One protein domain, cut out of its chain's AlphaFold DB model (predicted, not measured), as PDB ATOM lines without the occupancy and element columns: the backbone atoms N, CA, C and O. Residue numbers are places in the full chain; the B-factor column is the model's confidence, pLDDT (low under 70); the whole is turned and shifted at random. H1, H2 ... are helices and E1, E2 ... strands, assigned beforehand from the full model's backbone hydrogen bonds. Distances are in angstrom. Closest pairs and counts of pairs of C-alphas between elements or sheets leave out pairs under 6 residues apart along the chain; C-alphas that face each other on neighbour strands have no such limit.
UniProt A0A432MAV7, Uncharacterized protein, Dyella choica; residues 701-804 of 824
ATOM      1  N   VAL A 701      25.760  20.575 -47.688       77.06
ATOM      2  CA  VAL A 701      24.352  20.752 -48.054       77.06
ATOM      3  C   VAL A 701      23.585  19.547 -47.519       77.06
ATOM      4  O   VAL A 701      23.597  18.471 -48.120       77.06
ATOM      5  N   VAL A 702      22.970  19.698 -46.348       66.75
ATOM      6  CA  VAL A 702      22.296  18.581 -45.682       66.75
ATOM      7  C   VAL A 702      20.940  18.332 -46.335       66.75
ATOM      8  O   VAL A 702      20.111  19.229 -46.439       66.75
ATOM      9  N   GLY A 703      20.681  17.089 -46.750       71.12
ATOM     10  CA  GLY A 703      19.370  16.670 -47.269       71.12
ATOM     11  C   GLY A 703      18.246  16.638 -46.214       71.12
ATOM     12  O   GLY A 703      17.101  16.335 -46.556       71.12
ATOM     13  N   GLY A 704      18.575  16.927 -44.948       73.88
ATOM     14  CA  GLY A 704      17.654  17.079 -43.813       73.88
ATOM     15  C   GLY A 704      16.882  18.406 -43.835       73.88
ATOM     16  O   GLY A 704      16.764  19.045 -44.883       73.88
ATOM     17  N   GLY A 705      16.303  18.817 -42.705       80.50
ATOM     18  CA  GLY A 705      15.451  20.012 -42.635       80.50
ATOM     19  C   GLY A 705      14.014  19.716 -43.042       80.50
ATOM     20  O   GLY A 705      13.405  20.490 -43.769       80.50
ATOM     21  N   LYS A 706      13.496  18.538 -42.710       90.50
ATOM     22  CA  LYS A 706      12.123  18.164 -43.049       90.50
ATOM     23  C   LYS A 706      11.151  18.473 -41.928       90.50
ATOM     24  O   LYS A 706       9.972  18.414 -42.209       90.50
ATOM     25  N   THR A 707      11.586  18.826 -40.725       94.19
ATOM     26  CA  THR A 707      10.685  19.243 -39.637       94.19
ATOM     27  C   THR A 707      10.854  20.730 -39.325       94.19
ATOM     28  O   THR A 707      11.888  21.318 -39.641       94.19
ATOM     29  N   LEU A 708       9.849  21.354 -38.701       94.62
ATOM     30  CA  LEU A 708       9.931  22.769 -38.300       94.62
ATOM     31  C   LEU A 708      11.114  23.031 -37.352       94.62
ATOM     32  O   LEU A 708      11.816  24.026 -37.505       94.62
ATOM     33  N   GLU A 709      11.376  22.099 -36.437       94.44
ATOM     34  CA  GLU A 709      12.514  22.131 -35.512       94.44
ATOM     35  C   GLU A 709      13.860  22.150 -36.257       94.44
ATOM     36  O   GLU A 709      14.698  23.017 -36.010       94.44
ATOM     37  N   GLU A 710      14.055  21.247 -37.226       94.31
ATOM     38  CA  GLU A 710      15.282  21.211 -38.029       94.31
ATOM     39  C   GLU A 710      15.448  22.483 -38.873       94.31
ATOM     40  O   GLU A 710      16.566  22.960 -39.056       94.31
ATOM     41  N   LEU A 711      14.350  23.050 -39.387       95.50
ATOM     42  CA  LEU A 711      14.389  24.306 -40.140       95.50
ATOM     43  C   LEU A 711      14.834  25.472 -39.255       95.50
ATOM     44  O   LEU A 711      15.720  26.222 -39.658       95.50
ATOM     45  N   ILE A 712      14.276  25.598 -38.048       96.06
ATOM     46  CA  ILE A 712      14.690  26.612 -37.068       96.06
ATOM     47  C   ILE A 712      16.173  26.436 -36.721       96.06
ATOM     48  O   ILE A 712      16.921  27.414 -36.717       96.06
ATOM     49  N   ALA A 713      16.624  25.202 -36.499       95.00
ATOM     50  CA  ALA A 713      18.022  24.904 -36.205       95.00
ATOM     51  C   ALA A 713      18.971  25.306 -37.350       95.00
ATOM     52  O   ALA A 713      19.991  25.954 -37.112       95.00
ATOM     53  N   LEU A 714      18.609  25.014 -38.607       95.06
ATOM     54  CA  LEU A 714      19.358  25.482 -39.780       95.06
ATOM     55  C   LEU A 714      19.393  27.016 -39.849       95.06
ATOM     56  O   LEU A 714      20.431  27.594 -40.168       95.06
ATOM     57  N   MET A 715      18.287  27.693 -39.518       96.19
ATOM     58  CA  MET A 715      18.247  29.158 -39.467       96.19
ATOM     59  C   MET A 715      19.168  29.728 -38.385       96.19
ATOM     60  O   MET A 715      19.791  30.760 -38.631       96.19
ATOM     61  N   LYS A 716      19.282  29.068 -37.223       95.94
ATOM     62  CA  LYS A 716      20.234  29.452 -36.170       95.94
ATOM     63  C   LYS A 716      21.674  29.358 -36.668       95.94
ATOM     64  O   LYS A 716      22.374  30.359 -36.618       95.94
ATOM     65  N   VAL A 717      22.071  28.228 -37.261       95.19
ATOM     66  CA  VAL A 717      23.432  28.045 -37.807       95.19
ATOM     67  C   VAL A 717      23.761  29.101 -38.869       95.19
ATOM     68  O   VAL A 717      24.832  29.704 -38.832       95.19
ATOM     69  N   MET A 718      22.837  29.370 -39.800       94.88
ATOM     70  CA  MET A 718      23.042  30.403 -40.825       94.88
ATOM     71  C   MET A 718      23.160  31.806 -40.222       94.88
ATOM     72  O   MET A 718      23.961  32.611 -40.691       94.88
ATOM     73  N   ARG A 719      22.360  32.116 -39.197       95.12
ATOM     74  CA  ARG A 719      22.426  33.402 -38.498       95.12
ATOM     75  C   ARG A 719      23.745  33.560 -37.749       95.12
ATOM     76  O   ARG A 719      24.343  34.626 -37.839       95.12
ATOM     77  N   ASP A 720      24.200  32.520 -37.062       93.81
ATOM     78  CA  ASP A 720      25.456  32.542 -36.312       93.81
ATOM     79  C   ASP A 720      26.648  32.731 -37.263       93.81
ATOM     80  O   ASP A 720      27.531  33.543 -36.995       93.81
ATOM     81  N   GLU A 721      26.637  32.079 -38.432       94.88
ATOM     82  CA  GLU A 721      27.654  32.288 -39.474       94.88
ATOM     83  C   GLU A 721      27.653  33.720 -40.025       94.88
ATOM     84  O   GLU A 721      28.710  34.287 -40.300       94.88
ATOM     85  N   ILE A 722      26.478  34.336 -40.163       94.56
ATOM     86  CA  ILE A 722      26.369  35.751 -40.533       94.56
ATOM     87  C   ILE A 722      26.935  36.636 -39.416       94.56
ATOM     88  O   ILE A 722      27.722  37.533 -39.703       94.56
ATOM     89  N   GLY A 723      26.622  36.338 -38.152       94.12
ATOM     90  CA  GLY A 723      27.132  37.060 -36.982       94.12
ATOM     91  C   GLY A 723      28.650  36.997 -36.800       94.12
ATOM     92  O   GLY A 723      29.232  37.908 -36.223       94.12
ATOM     93  N   ARG A 724      29.314  35.965 -37.338       94.31
ATOM     94  CA  ARG A 724      30.787  35.896 -37.390       94.31
ATOM     95  C   ARG A 724      31.403  36.856 -38.406       94.31
ATOM     96  O   ARG A 724      32.576  37.187 -38.283       94.31
ATOM     97  N   ARG A 725      30.647  37.258 -39.431       94.94
ATOM     98  CA  ARG A 725      31.133  38.108 -40.530       94.94
ATOM     99  C   ARG A 725      30.752  39.569 -40.354       94.94
ATOM    100  O   ARG A 725      31.463  40.435 -40.849       94.94
ATOM    101  N   VAL A 726      29.634  39.832 -39.681       96.00
ATOM    102  CA  VAL A 726      29.119  41.178 -39.427       96.00
ATOM    103  C   VAL A 726      28.496  41.269 -38.044       96.00
ATOM    104  O   VAL A 726      27.894  40.316 -37.554       96.00
ATOM    105  N   THR A 727      28.593  42.441 -37.422       95.38
ATOM    106  CA  THR A 727      27.969  42.700 -36.124       95.38
ATOM    107  C   THR A 727      26.446  42.706 -36.261       95.38
ATOM    108  O   THR A 727      25.872  43.568 -36.924       95.38
ATOM    109  N   LEU A 728      25.782  41.739 -35.626       93.44
ATOM    110  CA  LEU A 728      24.321  41.672 -35.566       93.44
ATOM    111  C   LEU A 728      23.759  42.533 -34.416       93.44
ATOM    112  O   LEU A 728      24.469  42.789 -33.440       93.44
ATOM    113  N   PRO A 729      22.482  42.961 -34.482       91.88
ATOM    114  CA  PRO A 729      21.842  43.706 -33.399       91.88
ATOM    115  C   PRO A 729      21.879  42.957 -32.060       91.88
ATOM    116  O   PRO A 729      21.646  41.751 -32.009       91.88
ATOM    117  N   LYS A 730      22.097  43.680 -30.950       88.94
ATOM    118  CA  LYS A 730      22.202  43.088 -29.598       88.94
ATOM    119  C   LYS A 730      20.931  42.355 -29.142       88.94
ATOM    120  O   LYS A 730      21.016  41.412 -28.364       88.94
ATOM    121  N   ARG A 731      19.751  42.788 -29.601       87.88
ATOM    122  CA  ARG A 731      18.455  42.172 -29.275       87.88
ATOM    123  C   ARG A 731      17.925  41.409 -30.486       87.88
ATOM    124  O   ARG A 731      17.299  41.999 -31.362       87.88
ATOM    125  N   MET A 732      18.171  40.102 -30.522       93.12
ATOM    126  CA  MET A 732      17.618  39.195 -31.531       93.12
ATOM    127  C   MET A 732      16.522  38.320 -30.927       93.12
ATOM    128  O   MET A 732      16.640  37.842 -29.800       93.12
ATOM    129  N   LYS A 733      15.469  38.067 -31.702       95.00
ATOM    130  CA  LYS A 733      14.455  37.053 -31.398       95.00
ATOM    131  C   LYS A 733      14.943  35.672 -31.850       95.00
ATOM    132  O   LYS A 733      15.850  35.548 -32.677       95.00
ATOM    133  N   ILE A 734      14.341  34.612 -31.321       93.81
ATOM    134  CA  ILE A 734      14.584  33.246 -31.809       93.81
ATOM    135  C   ILE A 734      13.994  33.131 -33.226       93.81
ATOM    136  O   ILE A 734      12.902  33.658 -33.452       93.81
ATOM    137  N   PRO A 735      14.682  32.496 -34.194       96.88
ATOM    138  CA  PRO A 735      14.105  32.277 -35.513       96.88
ATOM    139  C   PRO A 735      12.847  31.411 -35.411       96.88
ATOM    140  O   PRO A 735      12.826  30.439 -34.658       96.88
ATOM    141  N   THR A 736      11.813  31.740 -36.178       97.31
ATOM    142  CA  THR A 736      10.546  30.996 -36.181       97.31
ATOM    143  C   THR A 736      10.137  30.616 -37.597       97.31
ATOM    144  O   THR A 736      10.541  31.249 -38.580       97.31
ATOM    145  N   VAL A 737       9.342  29.550 -37.699       97.06
ATOM    146  CA  VAL A 737       8.771  29.057 -38.954       97.06
ATOM    147  C   VAL A 737       7.302  28.719 -38.720       97.06
ATOM    148  O   VAL A 737       6.984  27.986 -37.790       97.06
ATOM    149  N   GLU A 738       6.421  29.237 -39.571       96.75
ATOM    150  CA  GLU A 738       4.974  28.990 -39.541       96.75
ATOM    151  C   GLU A 738       4.538  28.322 -40.851       96.75
ATOM    152  O   GLU A 738       5.002  28.690 -41.934       96.75
ATOM    153  N   VAL A 739       3.633  27.345 -40.775       96.31
ATOM    154  CA  VAL A 739       3.018  26.745 -41.966       96.31
ATOM    155  C   VAL A 739       1.900  27.649 -42.466       96.31
ATOM    156  O   VAL A 739       0.968  27.929 -41.726       96.31
ATOM    157  N   ILE A 740       1.973  28.066 -43.731       96.88
ATOM    158  CA  ILE A 740       0.958  28.942 -44.336       96.88
ATOM    159  C   ILE A 740      -0.027  28.146 -45.183       96.88
ATOM    160  O   ILE A 740      -1.234  28.323 -45.072       96.88
ATOM    161  N   SER A 741       0.486  27.299 -46.078       93.81
ATOM    162  CA  SER A 741      -0.341  26.540 -47.019       93.81
ATOM    163  C   SER A 741       0.421  25.361 -47.631       93.81
ATOM    164  O   SER A 741       1.647  25.283 -47.544       93.81
ATOM    165  N   GLY A 742      -0.301  24.440 -48.274       91.12
ATOM    166  CA  GLY A 742       0.260  23.276 -48.967       91.12
ATOM    167  C   GLY A 742      -0.127  21.949 -48.319       91.12
ATOM    168  O   GLY A 742      -1.165  21.847 -47.670       91.12
ATOM    169  N   GLU A 743       0.694  20.917 -48.528       90.00
ATOM    170  CA  GLU A 743       0.477  19.603 -47.909       90.00
ATOM    171  C   GLU A 743       0.522  19.723 -46.379       90.00
ATOM    172  O   GLU A 743       1.401  20.402 -45.833       90.00
ATOM    173  N   LYS A 744      -0.433  19.061 -45.709       89.88
ATOM    174  CA  LYS A 744      -0.461  18.950 -44.247       89.88
ATOM    175  C   LYS A 744       0.841  18.308 -43.765       89.88
ATOM    176  O   LYS A 744       1.371  17.417 -44.430       89.88
ATOM    177  N   ILE A 745       1.335  18.776 -42.620       91.06
ATOM    178  CA  ILE A 745       2.436  18.118 -41.915       91.06
ATOM    179  C   ILE A 745       1.992  16.685 -41.609       91.06
ATOM    180  O   ILE A 745       0.876  16.491 -41.127       91.06
ATOM    181  N   ASP A 746       2.829  15.703 -41.939       88.62
ATOM    182  CA  ASP A 746       2.528  14.306 -41.620       88.62
ATOM    183  C   ASP A 746       2.638  14.027 -40.110       88.62
ATOM    184  O   ASP A 746       3.138  14.848 -39.339       88.62
ATOM    185  N   ASP A 747       2.210  12.843 -39.675       86.44
ATOM    186  CA  ASP A 747       2.240  12.458 -38.256       86.44
ATOM    187  C   ASP A 747       3.664  12.445 -37.660       86.44
ATOM    188  O   ASP A 747       3.836  12.418 -36.444       86.44
ATOM    189  N   THR A 748       4.704  12.493 -38.505       81.88
ATOM    190  CA  THR A 748       6.115  12.567 -38.091       81.88
ATOM    191  C   THR A 748       6.641  14.002 -38.001       81.88
ATOM    192  O   THR A 748       7.835  14.222 -37.782       81.88
ATOM    193  N   GLY A 749       5.773  15.001 -38.185       88.88
ATOM    194  CA  GLY A 749       6.157  16.406 -38.139       88.88
ATOM    195  C   GLY A 749       6.874  16.886 -39.405       88.88
ATOM    196  O   GLY A 749       7.505  17.950 -39.373       88.88
ATOM    197  N   ARG A 750       6.829  16.124 -40.511       92.19
ATOM    198  CA  ARG A 750       7.560  16.465 -41.736       92.19
ATOM    199  C   ARG A 750       6.760  17.350 -42.684       92.19
ATOM    200  O   ARG A 750       5.581  17.134 -42.940       92.19
ATOM    201  N   VAL A 751       7.453  18.322 -43.269       94.38
ATOM    202  CA  VAL A 751       6.970  19.222 -44.315       94.38
ATOM    203  C   VAL A 751       7.477  18.786 -45.688       94.38
ATOM    204  O   VAL A 751       8.618  18.336 -45.861       94.38
ATOM    205  N   SER A 752       6.639  18.981 -46.700       92.44
ATOM    206  CA  SER A 752       7.013  18.782 -48.096       92.44
ATOM    207  C   SER A 752       7.981  19.877 -48.534       92.44
ATOM    208  O   SER A 752       7.660  21.065 -48.473       92.44
ATOM    209  N   THR A 753       9.177  19.504 -48.997       89.94
ATOM    210  CA  THR A 753      10.245  20.481 -49.280       89.94
ATOM    211  C   THR A 753       9.934  21.396 -50.466       89.94
ATOM    212  O   THR A 753      10.462  22.508 -50.542       89.94
ATOM    213  N   THR A 754       9.048  20.944 -51.358       91.12
ATOM    214  CA  THR A 754       8.656  21.636 -52.590       91.12
ATOM    215  C   THR A 754       7.206  22.107 -52.607       91.12
ATOM    216  O   THR A 754       6.897  22.991 -53.402       91.12
ATOM    217  N   LYS A 755       6.319  21.551 -51.769       93.19
ATOM    218  CA  LYS A 755       4.875  21.846 -51.828       93.19
ATOM    219  C   LYS A 755       4.332  22.599 -50.616       93.19
ATOM    220  O   LYS A 755       3.331  23.294 -50.756       93.19
ATOM    221  N   THR A 756       4.964  22.492 -49.448       95.25
ATOM    222  CA  THR A 756       4.526  23.226 -48.253       95.25
ATOM    223  C   THR A 756       5.144  24.624 -48.272       95.25
ATOM    224  O   THR A 756       6.371  24.770 -48.297       95.25
ATOM    225  N   ARG A 757       4.304  25.665 -48.286       96.38
ATOM    226  CA  ARG A 757       4.731  27.060 -48.143       96.38
ATOM    227  C   ARG A 757       4.799  27.413 -46.665       96.38
ATOM    228  O   ARG A 757       3.830  27.276 -45.921       96.38
ATOM    229  N   LEU A 758       5.963  27.898 -46.274       96.88
ATOM    230  CA  LEU A 758       6.324  28.241 -44.913       96.88
ATOM    231  C   LEU A 758       6.643  29.731 -44.852       96.88
ATOM    232  O   LEU A 758       7.201  30.286 -45.802       96.88
ATOM    233  N   ARG A 759       6.295  30.378 -43.745       97.75
ATOM    234  CA  ARG A 759       6.702  31.744 -43.428       97.75
ATOM    235  C   ARG A 759       7.865  31.683 -42.446       97.75
ATOM    236  O   ARG A 759       7.742  31.097 -41.379       97.75
ATOM    237  N   PHE A 760       8.998  32.248 -42.843       97.75
ATOM    238  CA  PHE A 760      10.255  32.219 -42.099       97.75
ATOM    239  C   PHE A 760      10.558  33.597 -41.506       97.75
ATOM    240  O   PHE A 760      10.580  34.583 -42.248       97.75
ATOM    241  N   TRP A 761      10.884  33.660 -40.212       98.06
ATOM    242  CA  TRP A 761      11.437  34.849 -39.554       98.06
ATOM    243  C   TRP A 761      12.854  34.555 -39.071       98.06
ATOM    244  O   TRP A 761      13.067  33.675 -38.240       98.06
ATOM    245  N   CYS A 762      13.845  35.306 -39.553       96.69
ATOM    246  CA  CYS A 762      15.249  35.077 -39.190       96.69
ATOM    247  C   CYS A 762      15.619  35.538 -37.767       96.69
ATOM    248  O   CYS A 762      16.748  35.315 -37.333       96.69
ATOM    249  N   GLY A 763      14.696  36.192 -37.057       95.25
ATOM    250  CA  GLY A 763      14.894  36.674 -35.688       95.25
ATOM    251  C   GLY A 763      15.562  38.051 -35.564       95.25
ATOM    252  O   GLY A 763      15.816  38.489 -34.446       95.25
ATOM    253  N   ILE A 764      15.834  38.752 -36.669       94.94
ATOM    254  CA  ILE A 764      16.306  40.149 -36.650       94.94
ATOM    255  C   ILE A 764      15.082  41.063 -36.757       94.94
ATOM    256  O   ILE A 764      14.268  40.865 -37.656       94.94
ATOM    257  N   THR A 765      14.943  42.019 -35.834       91.12
ATOM    258  CA  THR A 765      13.715  42.811 -35.628       91.12
ATOM    259  C   THR A 765      13.231  43.534 -36.887       91.12
ATOM    260  O   THR A 765      12.031  43.541 -37.137       91.12
ATOM    261  N   ASP A 766      14.149  44.036 -37.716       92.44
ATOM    262  CA  ASP A 766      13.819  44.843 -38.901       92.44
ATOM    263  C   ASP A 766      13.756  44.029 -40.205       92.44
ATOM    264  O   ASP A 766      13.601  44.578 -41.296       92.44
ATOM    265  N   HIS A 767      13.907  42.703 -40.131       95.88
ATOM    266  CA  HIS A 767      13.832  41.851 -41.314       95.88
ATOM    267  C   HIS A 767      12.407  41.328 -41.528       95.88
ATOM    268  O   HIS A 767      11.855  40.676 -40.635       95.88
ATOM    269  N   PRO A 768      11.815  41.528 -42.723       96.00
ATOM    270  CA  PRO A 768      10.485  41.016 -43.011       96.00
ATOM    271  C   PRO A 768      10.485  39.485 -43.084       96.00
ATOM    272  O   PRO A 768      11.468  38.851 -43.484       96.00
ATOM    273  N   ALA A 769       9.344  38.894 -42.731       96.94
ATOM    274  CA  ALA A 769       9.113  37.467 -42.891       96.94
ATOM    275  C   ALA A 769       9.096  37.074 -44.373       96.94
ATOM    276  O   ALA A 769       8.673  37.849 -45.231       96.94
ATOM    277  N   ILE A 770       9.499  35.844 -44.681       97.12
ATOM    278  CA  ILE A 770       9.581  35.362 -46.066       97.12
ATOM    279  C   ILE A 770       8.700  34.148 -46.233       97.12
ATOM    280  O   ILE A 770       8.892  33.155 -45.539       97.12
ATOM    281  N   THR A 771       7.775  34.197 -47.189       96.94
ATOM    282  CA  THR A 771       6.915  33.057 -47.509       96.94
ATOM    283  C   THR A 771       7.449  32.284 -48.711       96.94
ATOM    284  O   THR A 771       7.303  32.696 -49.865       96.94
ATOM    285  N   ALA A 772       8.040  31.123 -48.449       95.75
ATOM    286  CA  ALA A 772       8.699  30.286 -49.445       95.75
ATOM    287  C   ALA A 772       8.536  28.796 -49.118       95.75
ATOM    288  O   ALA A 772       8.133  28.423 -48.023       95.75
ATOM    289  N   THR A 773       8.855  27.921 -50.067       94.81
ATOM    290  CA  THR A 773       9.081  26.501 -49.758       94.81
ATOM    291  C   THR A 773      10.476  26.335 -49.156       94.81
ATOM    292  O   THR A 773      11.341  27.196 -49.360       94.81
ATOM    293  N   LYS A 774      10.739  25.225 -48.450       92.62
ATOM    294  CA  LYS A 774      12.083  24.946 -47.911       92.62
ATOM    295  C   LYS A 774      13.153  25.053 -48.996       92.62
ATOM    296  O   LYS A 774      14.140  25.769 -48.824       92.62
ATOM    297  N   ASP A 775      12.944  24.348 -50.107       89.81
ATOM    298  CA  ASP A 775      13.939  24.242 -51.176       89.81
ATOM    299  C   ASP A 775      14.168  25.571 -51.895       89.81
ATOM    300  O   ASP A 775      15.193  25.718 -52.555       89.81
ATOM    301  N   TYR A 776      13.243  26.530 -51.782       91.81
ATOM    302  CA  TYR A 776      13.437  27.893 -52.268       91.81
ATOM    303  C   TYR A 776      14.185  28.760 -51.246       91.81
ATOM    304  O   TYR A 776      15.134  29.449 -51.617       91.81
ATOM    305  N   TYR A 777      13.798  28.704 -49.966       93.75
ATOM    306  CA  TYR A 777      14.394  29.530 -48.911       93.75
ATOM    307  C   TYR A 777      15.884  29.218 -48.700       93.75
ATOM    308  O   TYR A 777      16.716  30.124 -48.689       93.75
ATOM    309  N   PHE A 778      16.238  27.931 -48.632       92.38
ATOM    310  CA  PHE A 778      17.623  27.474 -48.474       92.38
ATOM    311  C   PHE A 778      18.335  27.206 -49.814       92.38
ATOM    312  O   PHE A 778      19.442  26.663 -49.830       92.38
ATOM    313  N   ASN A 779      17.738  27.578 -50.958       87.06
ATOM    314  CA  ASN A 779      18.377  27.377 -52.259       87.06
ATOM    315  C   ASN A 779      19.602  28.271 -52.423       87.06
ATOM    316  O   ASN A 779      19.520  29.484 -52.228       87.06
ATOM    317  N   ARG A 780      20.713  27.687 -52.873       79.56
ATOM    318  CA  ARG A 780      21.951  28.420 -53.165       79.56
ATOM    319  C   ARG A 780      22.307  28.448 -54.652       79.56
ATOM    320  O   ARG A 780      23.321  29.039 -55.008       79.56
ATOM    321  N   ALA A 781      21.506  27.837 -55.530       82.56
ATOM    322  CA  ALA A 781      21.731  27.907 -56.972       82.56
ATOM    323  C   ALA A 781      21.672  29.368 -57.448       82.56
ATOM    324  O   ALA A 781      20.863  30.152 -56.955       82.56
ATOM    325  N   GLY A 782      22.519  29.750 -58.410       74.69
ATOM    326  CA  GLY A 782      22.653  31.147 -58.851       74.69
ATOM    327  C   GLY A 782      21.316  31.807 -59.205       74.69
ATOM    328  O   GLY A 782      21.056  32.930 -58.789       74.69
ATOM    329  N   THR A 783      20.417  31.056 -59.841       76.81
ATOM    330  CA  THR A 783      19.123  31.533 -60.346       76.81
ATOM    331  C   THR A 783      17.974  31.504 -59.333       76.81
ATOM    332  O   THR A 783      16.866  31.917 -59.673       76.81
ATOM    333  N   ARG A 784      18.170  30.989 -58.107       77.25
ATOM    334  CA  ARG A 784      17.081  30.795 -57.129       77.25
ATOM    335  C   ARG A 784      17.522  31.073 -55.695       77.25
ATOM    336  O   ARG A 784      18.592  30.631 -55.290       77.25
ATOM    337  N   GLY A 785      16.654  31.742 -54.932       79.44
ATOM    338  CA  GLY A 785      16.804  31.971 -53.490       79.44
ATOM    339  C   GLY A 785      18.037  32.792 -53.097       79.44
ATOM    340  O   GLY A 785      18.916  33.067 -53.910       79.44
ATOM    341  N   TYR A 786      18.123  33.183 -51.830       88.19
ATOM    342  CA  TYR A 786      19.325  33.810 -51.260       88.19
ATOM    343  C   TYR A 786      20.132  32.818 -50.409       88.19
ATOM    344  O   TYR A 786      21.210  33.150 -49.928       88.19
ATOM    345  N   GLY A 787      19.628  31.598 -50.211       86.94
ATOM    346  CA  GLY A 787      20.175  30.605 -49.285       86.94
ATOM    347  C   GLY A 787      19.829  30.863 -47.816       86.94
ATOM    348  O   GLY A 787      20.118  30.010 -46.984       86.94
ATOM    349  N   PHE A 788      19.239  32.023 -47.506       94.81
ATOM    350  CA  PHE A 788      18.726  32.442 -46.201       94.81
ATOM    351  C   PHE A 788      17.902  33.744 -46.364       94.81
ATOM    352  O   PHE A 788      17.557  34.122 -47.484       94.81
ATOM    353  N   CYS A 789      17.597  34.460 -45.274       96.19
ATOM    354  CA  CYS A 789      16.949  35.773 -45.307       96.19
ATOM    355  C   CYS A 789      17.775  36.801 -46.124       96.19
ATOM    356  O   CYS A 789      18.930  37.047 -45.769       96.19
ATOM    357  N   PRO A 790      17.210  37.460 -47.160       95.50
ATOM    358  CA  PRO A 790      17.889  38.448 -47.996       95.50
ATOM    359  C   PRO A 790      18.430  39.633 -47.204       95.50
ATOM    360  O   PRO A 790      19.492  40.136 -47.543       95.50
ATOM    361  N   GLY A 791      17.728  40.064 -46.146       95.88
ATOM    362  CA  GLY A 791      18.220  41.104 -45.241       95.88
ATOM    363  C   GLY A 791      19.559  40.702 -44.630       95.88
ATOM    364  O   GLY A 791      20.548  41.404 -44.802       95.88
ATOM    365  N   CYS A 792      19.631  39.506 -44.034       96.12
ATOM    366  CA  CYS A 792      20.866  39.003 -43.429       96.12
ATOM    367  C   CYS A 792      21.983  38.799 -44.463       96.12
ATOM    368  O   CYS A 792      23.146  39.057 -44.179       96.12
ATOM    369  N   VAL A 793      21.635  38.333 -45.665       95.62
ATOM    370  CA  VAL A 793      22.596  38.105 -46.753       95.62
ATOM    371  C   VAL A 793      23.177  39.423 -47.278       95.62
ATOM    372  O   VAL A 793      24.373  39.493 -47.553       95.62
ATOM    373  N   ARG A 794      22.370  40.490 -47.343       95.56
ATOM    374  CA  ARG A 794      22.846  41.832 -47.701       95.56
ATOM    375  C   ARG A 794      23.766  42.438 -46.648       95.56
ATOM    376  O   ARG A 794      24.712  43.111 -47.036       95.56
ATOM    377  N   LEU A 795      23.539  42.172 -45.356       95.31
ATOM    378  CA  LEU A 795      24.419  42.675 -44.291       95.31
ATOM    379  C   LEU A 795      25.876  42.244 -44.507       95.31
ATOM    380  O   LEU A 795      26.772  43.052 -44.317       95.31
ATOM    381  N   VAL A 796      26.118  41.014 -44.975       95.19
ATOM    382  CA  VAL A 796      27.473  40.497 -45.265       95.19
ATOM    383  C   VAL A 796      28.008  40.885 -46.652       95.19
ATOM    384  O   VAL A 796      29.021  40.340 -47.083       95.19
ATOM    385  N   GLY A 797      27.313  41.759 -47.390       93.94
ATOM    386  CA  GLY A 797      27.714  42.184 -48.735       93.94
ATOM    387  C   GLY A 797      27.734  41.059 -49.777       93.94
ATOM    388  O   GLY A 797      28.434  41.161 -50.781       93.94
ATOM    389  N   ALA A 798      27.002  39.962 -49.548       91.88
ATOM    390  CA  ALA A 798      27.000  38.800 -50.431       91.88
ATOM    391  C   ALA A 798      25.689  38.688 -51.219       91.88
ATOM    392  O   ALA A 798      24.625  39.099 -50.768       91.88
ATOM    393  N   ASN A 799      25.742  38.032 -52.379       90.94
ATOM    394  CA  ASN A 799      24.541  37.690 -53.155       90.94
ATOM    395  C   ASN A 799      23.890  36.375 -52.695       90.94
ATOM    396  O   ASN A 799      22.782  36.034 -53.113       90.94
ATOM    397  N   LYS A 800      24.594  35.601 -51.863       91.81
ATOM    398  CA  LYS A 800      24.148  34.321 -51.310       91.81
ATOM    399  C   LYS A 800      24.625  34.198 -49.878       91.81
ATOM    400  O   LYS A 800      25.699  34.680 -49.531       91.81
ATOM    401  N   ALA A 801      23.849  33.485 -49.077       91.62
ATOM    402  CA  ALA A 801      24.201  33.227 -47.703       91.62
ATOM    403  C   ALA A 801      25.544  32.472 -47.622       91.62
ATOM    404  O   ALA A 801      25.738  31.468 -48.339       91.62
ATOM    405  N   PRO A 802      26.482  32.971 -46.799       91.88
ATOM    406  CA  PRO A 802      27.758  32.314 -46.586       91.88
ATOM    407  C   PRO A 802      27.544  30.946 -45.943       91.88
ATOM    408  O   PRO A 802      26.625  30.769 -45.150       91.88
ATOM    409  N   LEU A 803      28.390  29.978 -46.300       90.81
ATOM    410  CA  LEU A 803      28.506  28.754 -45.516       90.81
ATOM    411  C   LEU A 803      29.688  28.882 -44.561       90.81
ATOM    412  O   LEU A 803      30.696  29.483 -44.953       90.81
ATOM    413  N   PRO A 804      29.596  28.259 -43.379       89.19
ATOM    414  CA  PRO A 804      30.747  28.022 -42.527       89.19
ATOM    415  C   PRO A 804      31.903  27.404 -43.322       89.19
ATOM    416  O   PRO A 804      31.702  26.501 -44.142       89.19
TER     417      PRO A 804
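This is residues 701 to 804 of the 824 residues of an uncharacterized protein of Dyella choica (UniProt A0A432MAV7). One long helix, H1, crosses slantwise over one face of a small three-stranded sheet, and much of the rest is loops. The short helix H3 packs on residues 719 to 722 of H1, away from the sheet, while the long loop of residues 742 to 756 extends from the other end of the domain; tiny H2 follows E3 at the sheet's margin. The printed part has 104 residues, with three named helices and three named strands in the order H1 E1 E2 E3 H2 H3; the sheet, E1 - E2 - E3, is antiparallel. The class is mixed, helices and strands, though under half of the residues, 42, are in named elements. The whole is compact, with a radius of gyration of the C-alphas of 13.2 A and spans of 40 by 30 by 21 A.

Find C-alpha 708 at (9.931, 22.769, -38.300); from there H1 runs 26.3 A to residue 725. Next look at E1, residues 736 to 741, which begins at C-alpha 736 (10.546, 30.996, -36.181) and covers 16.0 A. E2, residues 757 to 761, covers 13.4 A, and E3, residues 770 to 772, covers 6.2 A. H2, residues 774 to 777, measures 5.2 A. H3, residues 790 to 795, measures 8.6 A and ends at C-alpha 795 (24.419, 42.675, -44.291).

Start with the sheet, a meander, each strand the antiparallel neighbour of the one before. In the hairpin of E1 and E2, N 738 and O 759 are within hydrogen-bond range at 2.9 A; in the hairpin of E2 and E3, look at N 760 and O 770, 2.8 A. H1 is on one face at a height over the sheet of 9.1 A, giving two layers, a helix on one face of a sheet. It lies over E1, at 48 degrees on the local plane, slantwise to the strands; their closest C-alphas, of Ile 712 and Thr 736, are 6.1 A apart. H2 only grazes the sheet with residues 774 to 777. H3 is not on the sheet; it only just touches H1, with 3 pairs of C-alphas within 8 A, the closest those of Ile 722 and Cys 792 at 7.0 A, at a shallow tilt of 22 degrees, the same way. Every O i to N i+4 pair is within hydrogen-bond range in H3, and 13 of 14 in H1; H2 is too short for such a pair.

The two C-alphas farthest apart, of Asp 747 and Gly 797, are 40.5 A apart. The printed part has no cut. The links E1 to E2 and H2 to H3 are long, with 15 and 12 residues. The mean pLDDT of the printed part is 91.8, and residue 702 alone is under 70.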